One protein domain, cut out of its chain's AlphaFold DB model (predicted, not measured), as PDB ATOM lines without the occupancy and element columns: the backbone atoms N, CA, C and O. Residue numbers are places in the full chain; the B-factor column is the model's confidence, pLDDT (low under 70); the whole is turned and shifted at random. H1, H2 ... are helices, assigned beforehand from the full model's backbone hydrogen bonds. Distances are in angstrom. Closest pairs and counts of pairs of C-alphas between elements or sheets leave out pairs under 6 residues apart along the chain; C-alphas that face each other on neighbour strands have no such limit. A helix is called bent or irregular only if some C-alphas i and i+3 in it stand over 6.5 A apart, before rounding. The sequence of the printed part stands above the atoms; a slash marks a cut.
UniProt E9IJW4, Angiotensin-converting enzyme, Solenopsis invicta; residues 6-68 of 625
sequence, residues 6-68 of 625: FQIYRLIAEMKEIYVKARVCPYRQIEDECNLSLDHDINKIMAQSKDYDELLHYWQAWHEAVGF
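Overview. This is residues 6 to 68 of the 625 residues of the protein "Angiotensin-converting enzyme" of Solenopsis invicta (UniProt E9IJW4). A pair of helices, H2 and H3, lies side by side as a helical hairpin, and a third helix, H1, extends from it as an arm, with residues 6 to 14 sticking out. Between H1 and H2 the long link of residues 22 to 37 swings out and folds back. The printed part has 63 residues with three named helices, in the order H1, H2, H3, and no named strand; the class is all helix. The whole is loose and elongated, with a radius of gyration of the C-alphas of 13.3 A and spans of 43 by 24 by 19 A.

Along the chain. Find C-alpha 6 at (30.485, -13.254, -28.780); from there H1 runs through residues 6 to 21, 22.2 A long. Next look at C-alpha 38 at (15.380, 1.285, -47.118), where H2 begins; it holds residues 38 to 48 and measures 13.9 A. H2 is irregular, but only just: C-alphas 39 and 42 are 6.9 A apart. H3, residues 52 to 66, is 21.4 A long and ends at C-alpha 66, (25.611, -0.359, -45.732).

Arrangement. Start at H1: its residues 15 to 19 alone touch H3, only just, with 3 pairs of C-alphas within 8 A, and on H3 residue 66 alone takes part. The closest C-alphas, of Tyr 19 and Val 66, are 5.5 A apart. H1 and H3 run opposite ways at a steep tilt of 37 degrees, only just past shallow. H1 and H2 are close but not clearly touching, with the C-alphas of Val 20 and Leu 38 closest at 8.0 A. H2 and H3 form a hairpin: they touch, closest at the C-alphas of Met 46 and Leu 55, 6.1 A, at a shallow tilt of 19 degrees, opposite ways. In H1 and H3 every O i to N i+4 pair is within hydrogen-bond range; in H2, 4 of 7 are.

Size, cuts and confidence. The two C-alphas farthest apart, of Phe 6 and Asp 51, are 43.8 A apart. The printed part has no cut. The link from H1 to H2 is long, the one from H2 to H3 tight. Look for pLDDT under 70 at residues 6 to 12 and 30 to 32.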
ATOM      1  N   PHE A   6      30.716 -14.652 -29.132       52.62
ATOM      2  CA  PHE A   6      30.485 -13.254 -28.780       52.62
ATOM      3  C   PHE A   6      30.947 -12.254 -29.855       52.62
ATOM      4  O   PHE A   6      30.187 -11.349 -30.183       52.62
ATOM      5  N   GLN A   7      32.134 -12.427 -30.450       50.31
ATOM      6  CA  GLN A   7      32.613 -11.550 -31.532       50.31
ATOM      7  C   GLN A   7      31.716 -11.640 -32.774       50.31
ATOM      8  O   GLN A   7      31.407 -10.618 -33.378       50.31
ATOM      9  N   ILE A   8      31.232 -12.842 -33.105       55.22
ATOM     10  CA  ILE A   8      30.284 -13.049 -34.211       55.22
ATOM     11  C   ILE A   8      28.948 -12.355 -33.910       55.22
ATOM     12  O   ILE A   8      28.423 -11.653 -34.768       55.22
ATOM     13  N   TYR A   9      28.412 -12.486 -32.691       58.44
ATOM     14  CA  TYR A   9      27.180 -11.787 -32.310       58.44
ATOM     15  C   TYR A   9      27.328 -10.261 -32.301       58.44
ATOM     16  O   TYR A   9      26.368  -9.580 -32.658       58.44
ATOM     17  N   ARG A  10      28.503  -9.729 -31.939       64.94
ATOM     18  CA  ARG A  10      28.775  -8.287 -31.987       64.94
ATOM     19  C   ARG A  10      28.810  -7.775 -33.430       64.94
ATOM     20  O   ARG A  10      28.054  -6.867 -33.741       64.94
ATOM     21  N   LEU A  11      29.545  -8.444 -34.325       62.38
ATOM     22  CA  LEU A  11      29.564  -8.119 -35.761       62.38
ATOM     23  C   LEU A  11      28.163  -8.206 -36.394       62.38
ATOM     24  O   LEU A  11      27.780  -7.345 -37.177       62.38
ATOM     25  N   ILE A  12      27.354  -9.207 -36.023       66.19
ATOM     26  CA  ILE A  12      25.955  -9.315 -36.481       66.19
ATOM     27  C   ILE A  12      25.090  -8.155 -35.959       66.19
ATOM     28  O   ILE A  12      24.150  -7.756 -36.645       66.19
ATOM     29  N   ALA A  13      25.357  -7.634 -34.759       71.56
ATOM     30  CA  ALA A  13      24.646  -6.477 -34.218       71.56
ATOM     31  C   ALA A  13      25.075  -5.178 -34.922       71.56
ATOM     32  O   ALA A  13      24.205  -4.472 -35.419       71.56
ATOM     33  N   GLU A  14      26.383  -4.938 -35.059       70.38
ATOM     34  CA  GLU A  14      26.978  -3.808 -35.796       70.38
ATOM     35  C   GLU A  14      26.431  -3.743 -37.235       70.38
ATOM     36  O   GLU A  14      25.841  -2.743 -37.638       70.38
ATOM     37  N   MET A  15      26.495  -4.851 -37.987       73.12
ATOM     38  CA  MET A  15      25.965  -4.925 -39.358       73.12
ATOM     39  C   MET A  15      24.454  -4.657 -39.441       73.12
ATOM     40  O   MET A  15      23.990  -4.049 -40.403       73.12
ATOM     41  N   LYS A  16      23.665  -5.104 -38.452       74.19
ATOM     42  CA  LYS A  16      22.224  -4.799 -38.394       74.19
ATOM     43  C   LYS A  16      21.965  -3.334 -38.080       74.19
ATOM     44  O   LYS A  16      21.019  -2.765 -38.611       74.19
ATOM     45  N   GLU A  17      22.764  -2.742 -37.203       79.62
ATOM     46  CA  GLU A  17      22.613  -1.353 -36.796       79.62
ATOM     47  C   GLU A  17      22.944  -0.401 -37.948       79.62
ATOM     48  O   GLU A  17      22.130   0.473 -38.239       79.62
ATOM     49  N   ILE A  18      24.037  -0.652 -38.678       78.94
ATOM     50  CA  ILE A  18      24.374   0.038 -39.934       78.94
ATOM     51  C   ILE A  18      23.215  -0.086 -40.935       78.94
ATOM     52  O   ILE A  18      22.689   0.924 -41.395       78.94
ATOM     53  N   TYR A  19      22.735  -1.307 -41.202       79.56
ATOM     54  CA  TYR A  19      21.641  -1.550 -42.153       79.56
ATOM     55  C   TYR A  19      20.327  -0.833 -41.788       79.56
ATOM     56  O   TYR A  19      19.583  -0.418 -42.670       79.56
ATOM     57  N   VAL A  20      20.023  -0.662 -40.496       82.94
ATOM     58  CA  VAL A  20      18.813   0.044 -40.025       82.94
ATOM     59  C   VAL A  20      19.007   1.567 -39.978       82.94
ATOM     60  O   VAL A  20      18.057   2.329 -40.202       82.94
ATOM     61  N   LYS A  21      20.222   2.044 -39.681       83.62
ATOM     62  CA  LYS A  21      20.540   3.476 -39.558       83.62
ATOM     63  C   LYS A  21      20.920   4.149 -40.874       83.62
ATOM     64  O   LYS A  21      20.726   5.357 -40.960       83.62
ATOM     65  N   ALA A  22      21.401   3.412 -41.873       85.06
ATOM     66  CA  ALA A  22      21.819   3.962 -43.160       85.06
ATOM     67  C   ALA A  22      20.724   4.825 -43.807       85.06
ATOM     68  O   ALA A  22      19.534   4.483 -43.779       85.06
ATOM     69  N   ARG A  23      21.129   5.963 -44.376       89.06
ATOM     70  CA  ARG A  23      20.261   6.901 -45.095       89.06
ATOM     71  C   ARG A  23      20.902   7.292 -46.417       89.06
ATOM     72  O   ARG A  23      22.119   7.404 -46.500       89.06
ATOM     73  N   VAL A  24      20.074   7.503 -47.434       89.06
ATOM     74  CA  VAL A  24      20.513   7.825 -48.798       89.06
ATOM     75  C   VAL A  24      19.957   9.183 -49.227       89.06
ATOM     76  O   VAL A  24      18.850   9.570 -48.851       89.06
ATOM     77  N   CYS A  25      20.745   9.923 -50.006       90.19
ATOM     78  CA  CYS A  25      20.360  11.220 -50.557       90.19
ATOM     79  C   CYS A  25      19.411  11.056 -51.766       90.19
ATOM     80  O   CYS A  25      19.611  10.128 -52.562       90.19
ATOM     81  N   PRO A  26      18.412  11.941 -51.957       89.38
ATOM     82  CA  PRO A  26      17.508  11.867 -53.102       89.38
ATOM     83  C   PRO A  26      18.216  11.998 -54.460       89.38
ATOM     84  O   PRO A  26      19.219  12.695 -54.609       89.38
ATOM     85  N   TYR A  27      17.670  11.346 -55.483       88.75
ATOM     86  CA  TYR A  27      18.203  11.406 -56.841       88.75
ATOM     87  C   TYR A  27      17.967  12.780 -57.498       88.75
ATOM     88  O   TYR A  27      16.861  13.315 -57.474       88.75
ATOM     89  N   ARG A  28      19.010  13.343 -58.132       80.12
ATOM     90  CA  ARG A  28      19.017  14.657 -58.821       80.12
ATOM     91  C   ARG A  28      18.673  15.892 -57.949       80.12
ATOM     92  O   ARG A  28      18.480  16.967 -58.513       80.12
ATOM     93  N   GLN A  29      18.673  15.795 -56.614       73.19
ATOM     94  CA  GLN A  29      18.570  16.952 -55.701       73.19
ATOM     95  C   GLN A  29      19.910  17.190 -54.988       73.19
ATOM     96  O   GLN A  29      20.535  16.250 -54.511       73.19
ATOM     97  N   ILE A  30      20.373  18.445 -54.961       60.38
ATOM     98  CA  ILE A  30      21.735  18.814 -54.519       60.38
ATOM     99  C   ILE A  30      21.752  19.414 -53.094       60.38
ATOM    100  O   ILE A  30      22.808  19.457 -52.472       60.38
ATOM    101  N   GLU A  31      20.603  19.849 -52.563       57.47
ATOM    102  CA  GLU A  31      20.514  20.638 -51.316       57.47
ATOM    103  C   GLU A  31      19.537  20.075 -50.254       57.47
ATOM    104  O   GLU A  31      19.279  20.743 -49.257       57.47
ATOM    105  N   ASP A  32      19.009  18.856 -50.426       60.19
ATOM    106  CA  ASP A  32      18.080  18.227 -49.468       60.19
ATOM    107  C   ASP A  32      18.785  17.262 -48.492       60.19
ATOM    108  O   ASP A  32      19.763  16.596 -48.839       60.19
ATOM    109  N   GLU A  33      18.268  17.153 -47.261       75.50
ATOM    110  CA  GLU A  33      18.807  16.256 -46.227       75.50
ATOM    111  C   GLU A  33      18.739  14.777 -46.650       75.50
ATOM    112  O   GLU A  33      17.679  14.258 -47.008       75.50
ATOM    113  N   CYS A  34      19.859  14.057 -46.538       82.00
ATOM    114  CA  CYS A  34      19.947  12.632 -46.863       82.00
ATOM    115  C   CYS A  34      19.246  11.776 -45.794       82.00
ATOM    116  O   CYS A  34      19.874  11.281 -44.860       82.00
ATOM    117  N   ASN A  35      17.925  11.632 -45.916       87.06
ATOM    118  CA  ASN A  35      17.057  11.032 -44.899       87.06
ATOM    119  C   ASN A  35      16.255   9.806 -45.379       87.06
ATOM    120  O   ASN A  35      15.486   9.248 -44.592       87.06
ATOM    121  N   LEU A  36      16.456   9.345 -46.620       88.62
ATOM    122  CA  LEU A  36      15.703   8.224 -47.190       88.62
ATOM    123  C   LEU A  36      16.174   6.887 -46.607       88.62
ATOM    124  O   LEU A  36      17.365   6.579 -46.604       88.62
ATOM    125  N   SER A  37      15.226   6.086 -46.129       89.81
ATOM    126  CA  SER A  37      15.439   4.774 -45.514       89.81
ATOM    127  C   SER A  37      15.115   3.627 -46.477       89.81
ATOM    128  O   SER A  37      14.287   3.781 -47.378       89.81
ATOM    129  N   LEU A  38      15.712   2.443 -46.281       87.38
ATOM    130  CA  LEU A  38      15.380   1.285 -47.118       87.38
ATOM    131  C   LEU A  38      13.919   0.860 -46.965       87.38
ATOM    132  O   LEU A  38      13.202   0.766 -47.962       87.38
ATOM    133  N   ASP A  39      13.490   0.618 -45.724       81.06
ATOM    134  CA  ASP A  39      12.198  -0.004 -45.422       81.06
ATOM    135  C   ASP A  39      11.003   0.817 -45.921       81.06
ATOM    136  O   ASP A  39      10.039   0.231 -46.418       81.06
ATOM    137  N   HIS A  40      11.065   2.152 -45.832       83.44
ATOM    138  CA  HIS A  40       9.966   3.023 -46.252       83.44
ATOM    139  C   HIS A  40      10.146   3.589 -47.669       83.44
ATOM    140  O   HIS A  40       9.185   3.600 -48.449       83.44
ATOM    141  N   ASP A  41      11.338   4.086 -47.998       91.00
ATOM    142  CA  ASP A  41      11.519   5.024 -49.109       91.00
ATOM    143  C   ASP A  41      12.140   4.337 -50.321       91.00
ATOM    144  O   ASP A  41      11.517   4.255 -51.382       91.00
ATOM    145  N   ILE A  42      13.334   3.765 -50.156       90.94
ATOM    146  CA  ILE A  42      14.082   3.155 -51.261       90.94
ATOM    147  C   ILE A  42      13.330   1.932 -51.792       90.94
ATOM    148  O   ILE A  42      13.141   1.830 -52.999       90.94
ATOM    149  N   ASN A  43      12.793   1.055 -50.932       89.94
ATOM    150  CA  ASN A  43      11.970  -0.080 -51.379       89.94
ATOM    151  C   ASN A  43      10.759   0.364 -52.219       89.94
ATOM    152  O   ASN A  43      10.395  -0.304 -53.189       89.94
ATOM    153  N   LYS A  44      10.144   1.504 -51.882       92.06
ATOM    154  CA  LYS A  44       9.025   2.069 -52.644       92.06
ATOM    155  C   LYS A  44       9.492   2.617 -53.993       92.06
ATOM    156  O   LYS A  44       8.840   2.344 -54.999       92.06
ATOM    157  N   ILE A  45      10.609   3.344 -54.034       92.62
ATOM    158  CA  ILE A  45      11.177   3.888 -55.277       92.62
ATOM    159  C   ILE A  45      11.615   2.750 -56.208       92.62
ATOM    160  O   ILE A  45      11.194   2.719 -57.362       92.62
ATOM    161  N   MET A  46      12.350   1.761 -55.695       91.25
ATOM    162  CA  MET A  46      12.805   0.586 -56.451       91.25
ATOM    163  C   MET A  46      11.646  -0.259 -57.009       91.25
ATOM    164  O   MET A  46      11.810  -0.933 -58.024       91.25
ATOM    165  N   ALA A  47      10.466  -0.216 -56.378       91.88
ATOM    166  CA  ALA A  47       9.261  -0.899 -56.851       91.88
ATOM    167  C   ALA A  47       8.402  -0.075 -57.834       91.88
ATOM    168  O   ALA A  47       7.566  -0.653 -58.531       91.88
ATOM    169  N   GLN A  48       8.544   1.257 -57.865       94.12
ATOM    170  CA  GLN A  48       7.642   2.161 -58.599       94.12
ATOM    171  C   GLN A  48       8.313   2.926 -59.747       94.12
ATOM    172  O   GLN A  48       7.642   3.207 -60.745       94.12
ATOM    173  N   SER A  49       9.599   3.265 -59.629       94.69
ATOM    174  CA  SER A  49      10.317   4.009 -60.664       94.69
ATOM    175  C   SER A  49      10.594   3.158 -61.908       94.69
ATOM    176  O   SER A  49      10.620   1.927 -61.883       94.69
ATOM    177  N   LYS A  50      10.780   3.861 -63.027       94.69
ATOM    178  CA  LYS A  50      11.215   3.323 -64.320       94.69
ATOM    179  C   LYS A  50      12.373   4.122 -64.932       94.69
ATOM    180  O   LYS A  50      12.742   3.840 -66.070       94.69
ATOM    181  N   ASP A  51      12.923   5.109 -64.219       96.38
ATOM    182  CA  ASP A  51      14.155   5.793 -64.628       96.38
ATOM    183  C   ASP A  51      15.345   4.898 -64.237       96.38
ATOM    184  O   ASP A  51      15.528   4.552 -63.070       96.38
ATOM    185  N   TYR A  52      16.117   4.464 -65.234       93.88
ATOM    186  CA  TYR A  52      17.251   3.558 -65.035       93.88
ATOM    187  C   TYR A  52      18.329   4.182 -64.143       93.88
ATOM    188  O   TYR A  52      18.884   3.496 -63.287       93.88
ATOM    189  N   ASP A  53      18.601   5.477 -64.317       94.12
ATOM    190  CA  ASP A  53      19.660   6.164 -63.582       94.12
ATOM    191  C   ASP A  53      19.233   6.451 -62.132       94.12
ATOM    192  O   ASP A  53      20.068   6.438 -61.231       94.12
ATOM    193  N   GLU A  54      17.931   6.647 -61.888       93.62
ATOM    194  CA  GLU A  54      17.364   6.748 -60.535       93.62
ATOM    195  C   GLU A  54      17.495   5.420 -59.777       93.62
ATOM    196  O   GLU A  54      17.982   5.382 -58.646       93.62
ATOM    197  N   LEU A  55      17.097   4.315 -60.417       91.69
ATOM    198  CA  LEU A  55      17.213   2.971 -59.849       91.69
ATOM    199  C   LEU A  55      18.679   2.590 -59.595       91.69
ATOM    200  O   LEU A  55      18.986   1.983 -58.568       91.69
ATOM    201  N   LEU A  56      19.590   2.966 -60.500       90.69
ATOM    202  CA  LEU A  56      21.026   2.750 -60.336       90.69
ATOM    203  C   LEU A  56      21.594   3.576 -59.172       90.69
ATOM    204  O   LEU A  56      22.299   3.008 -58.340       90.69
ATOM    205  N   HIS A  57      21.245   4.865 -59.069       92.25
ATOM    206  CA  HIS A  57      21.652   5.741 -57.961       92.25
ATOM    207  C   HIS A  57      21.262   5.150 -56.607       92.25
ATOM    208  O   HIS A  57      22.123   4.961 -55.753       92.25
ATOM    209  N   TYR A  58      19.988   4.799 -56.415       91.81
ATOM    210  CA  TYR A  58      19.535   4.249 -55.136       91.81
ATOM    211  C   TYR A  58      20.110   2.860 -54.844       91.81
ATOM    212  O   TYR A  58      20.380   2.551 -53.684       91.81
ATOM    213  N   TRP A  59      20.346   2.035 -55.870       86.81
ATOM    214  CA  TRP A  59      21.036   0.759 -55.688       86.81
ATOM    215  C   TRP A  59      22.484   0.967 -55.231       86.81
ATOM    216  O   TRP A  59      22.886   0.364 -54.237       86.81
ATOM    217  N   GLN A  60      23.253   1.829 -55.907       86.31
ATOM    218  CA  GLN A  60      24.654   2.104 -55.568       86.31
ATOM    219  C   GLN A  60      24.768   2.750 -54.189       86.31
ATOM    220  O   GLN A  60      25.402   2.180 -53.305       86.31
ATOM    221  N   ALA A  61      24.070   3.866 -53.971       87.69
ATOM    222  CA  ALA A  61      24.146   4.621 -52.729       87.69
ATOM    223  C   ALA A  61      23.669   3.813 -51.509       87.69
ATOM    224  O   ALA A  61      24.203   4.000 -50.422       87.69
ATOM    225  N   TRP A  62      22.721   2.874 -51.661       86.94
ATOM    226  CA  TRP A  62      22.382   1.964 -50.563       86.94
ATOM    227  C   TRP A  62      23.513   0.977 -50.251       86.94
ATOM    228  O   TRP A  62      23.853   0.805 -49.085       86.94
ATOM    229  N   HIS A  63      24.118   0.344 -51.264       82.06
ATOM    230  CA  HIS A  63      25.215  -0.609 -51.048       82.06
ATOM    231  C   HIS A  63      26.481   0.072 -50.507       82.06
ATOM    232  O   HIS A  63      27.166  -0.518 -49.676       82.06
ATOM    233  N   GLU A  64      26.750   1.309 -50.923       79.50
ATOM    234  CA  GLU A  64      27.820   2.160 -50.386       79.50
ATOM    235  C   GLU A  64      27.522   2.632 -48.950       79.50
ATOM    236  O   GLU A  64      28.443   2.753 -48.153       79.50
ATOM    237  N   ALA A  65      26.249   2.833 -48.579       79.69
ATOM    238  CA  ALA A  65      25.859   3.237 -47.223       79.69
ATOM    239  C   ALA A  65      25.781   2.082 -46.200       79.69
ATOM    240  O   ALA A  65      25.785   2.348 -44.998       79.69
ATOM    241  N   VAL A  66      25.672   0.817 -46.638       80.44
ATOM    242  CA  VAL A  66      25.611  -0.359 -45.732       80.44
ATOM    243  C   VAL A  66      26.815  -1.297 -45.808       80.44
ATOM    244  O   VAL A  66      26.918  -2.221 -44.997       80.44
ATOM    245  N   GLY A  67      27.694  -1.115 -46.790       71.44
ATOM    246  CA  GLY A  67      28.902  -1.911 -46.982       71.44
ATOM    247  C   GLY A  67      30.157  -1.126 -46.616       71.44
ATOM    248  O   GLY A  67      30.292   0.035 -46.974       71.44
ATOM    249  N   PHE A  68      31.111  -1.782 -45.955       77.81
ATOM    250  CA  PHE A  68      32.456  -1.233 -45.778       77.81
ATOM    251  C   PHE A  68      33.195  -1.189 -47.118       77.81
ATOM    252  O   PHE A  68      33.153  -2.168 -47.870       77.81
TER     253      PHE A  68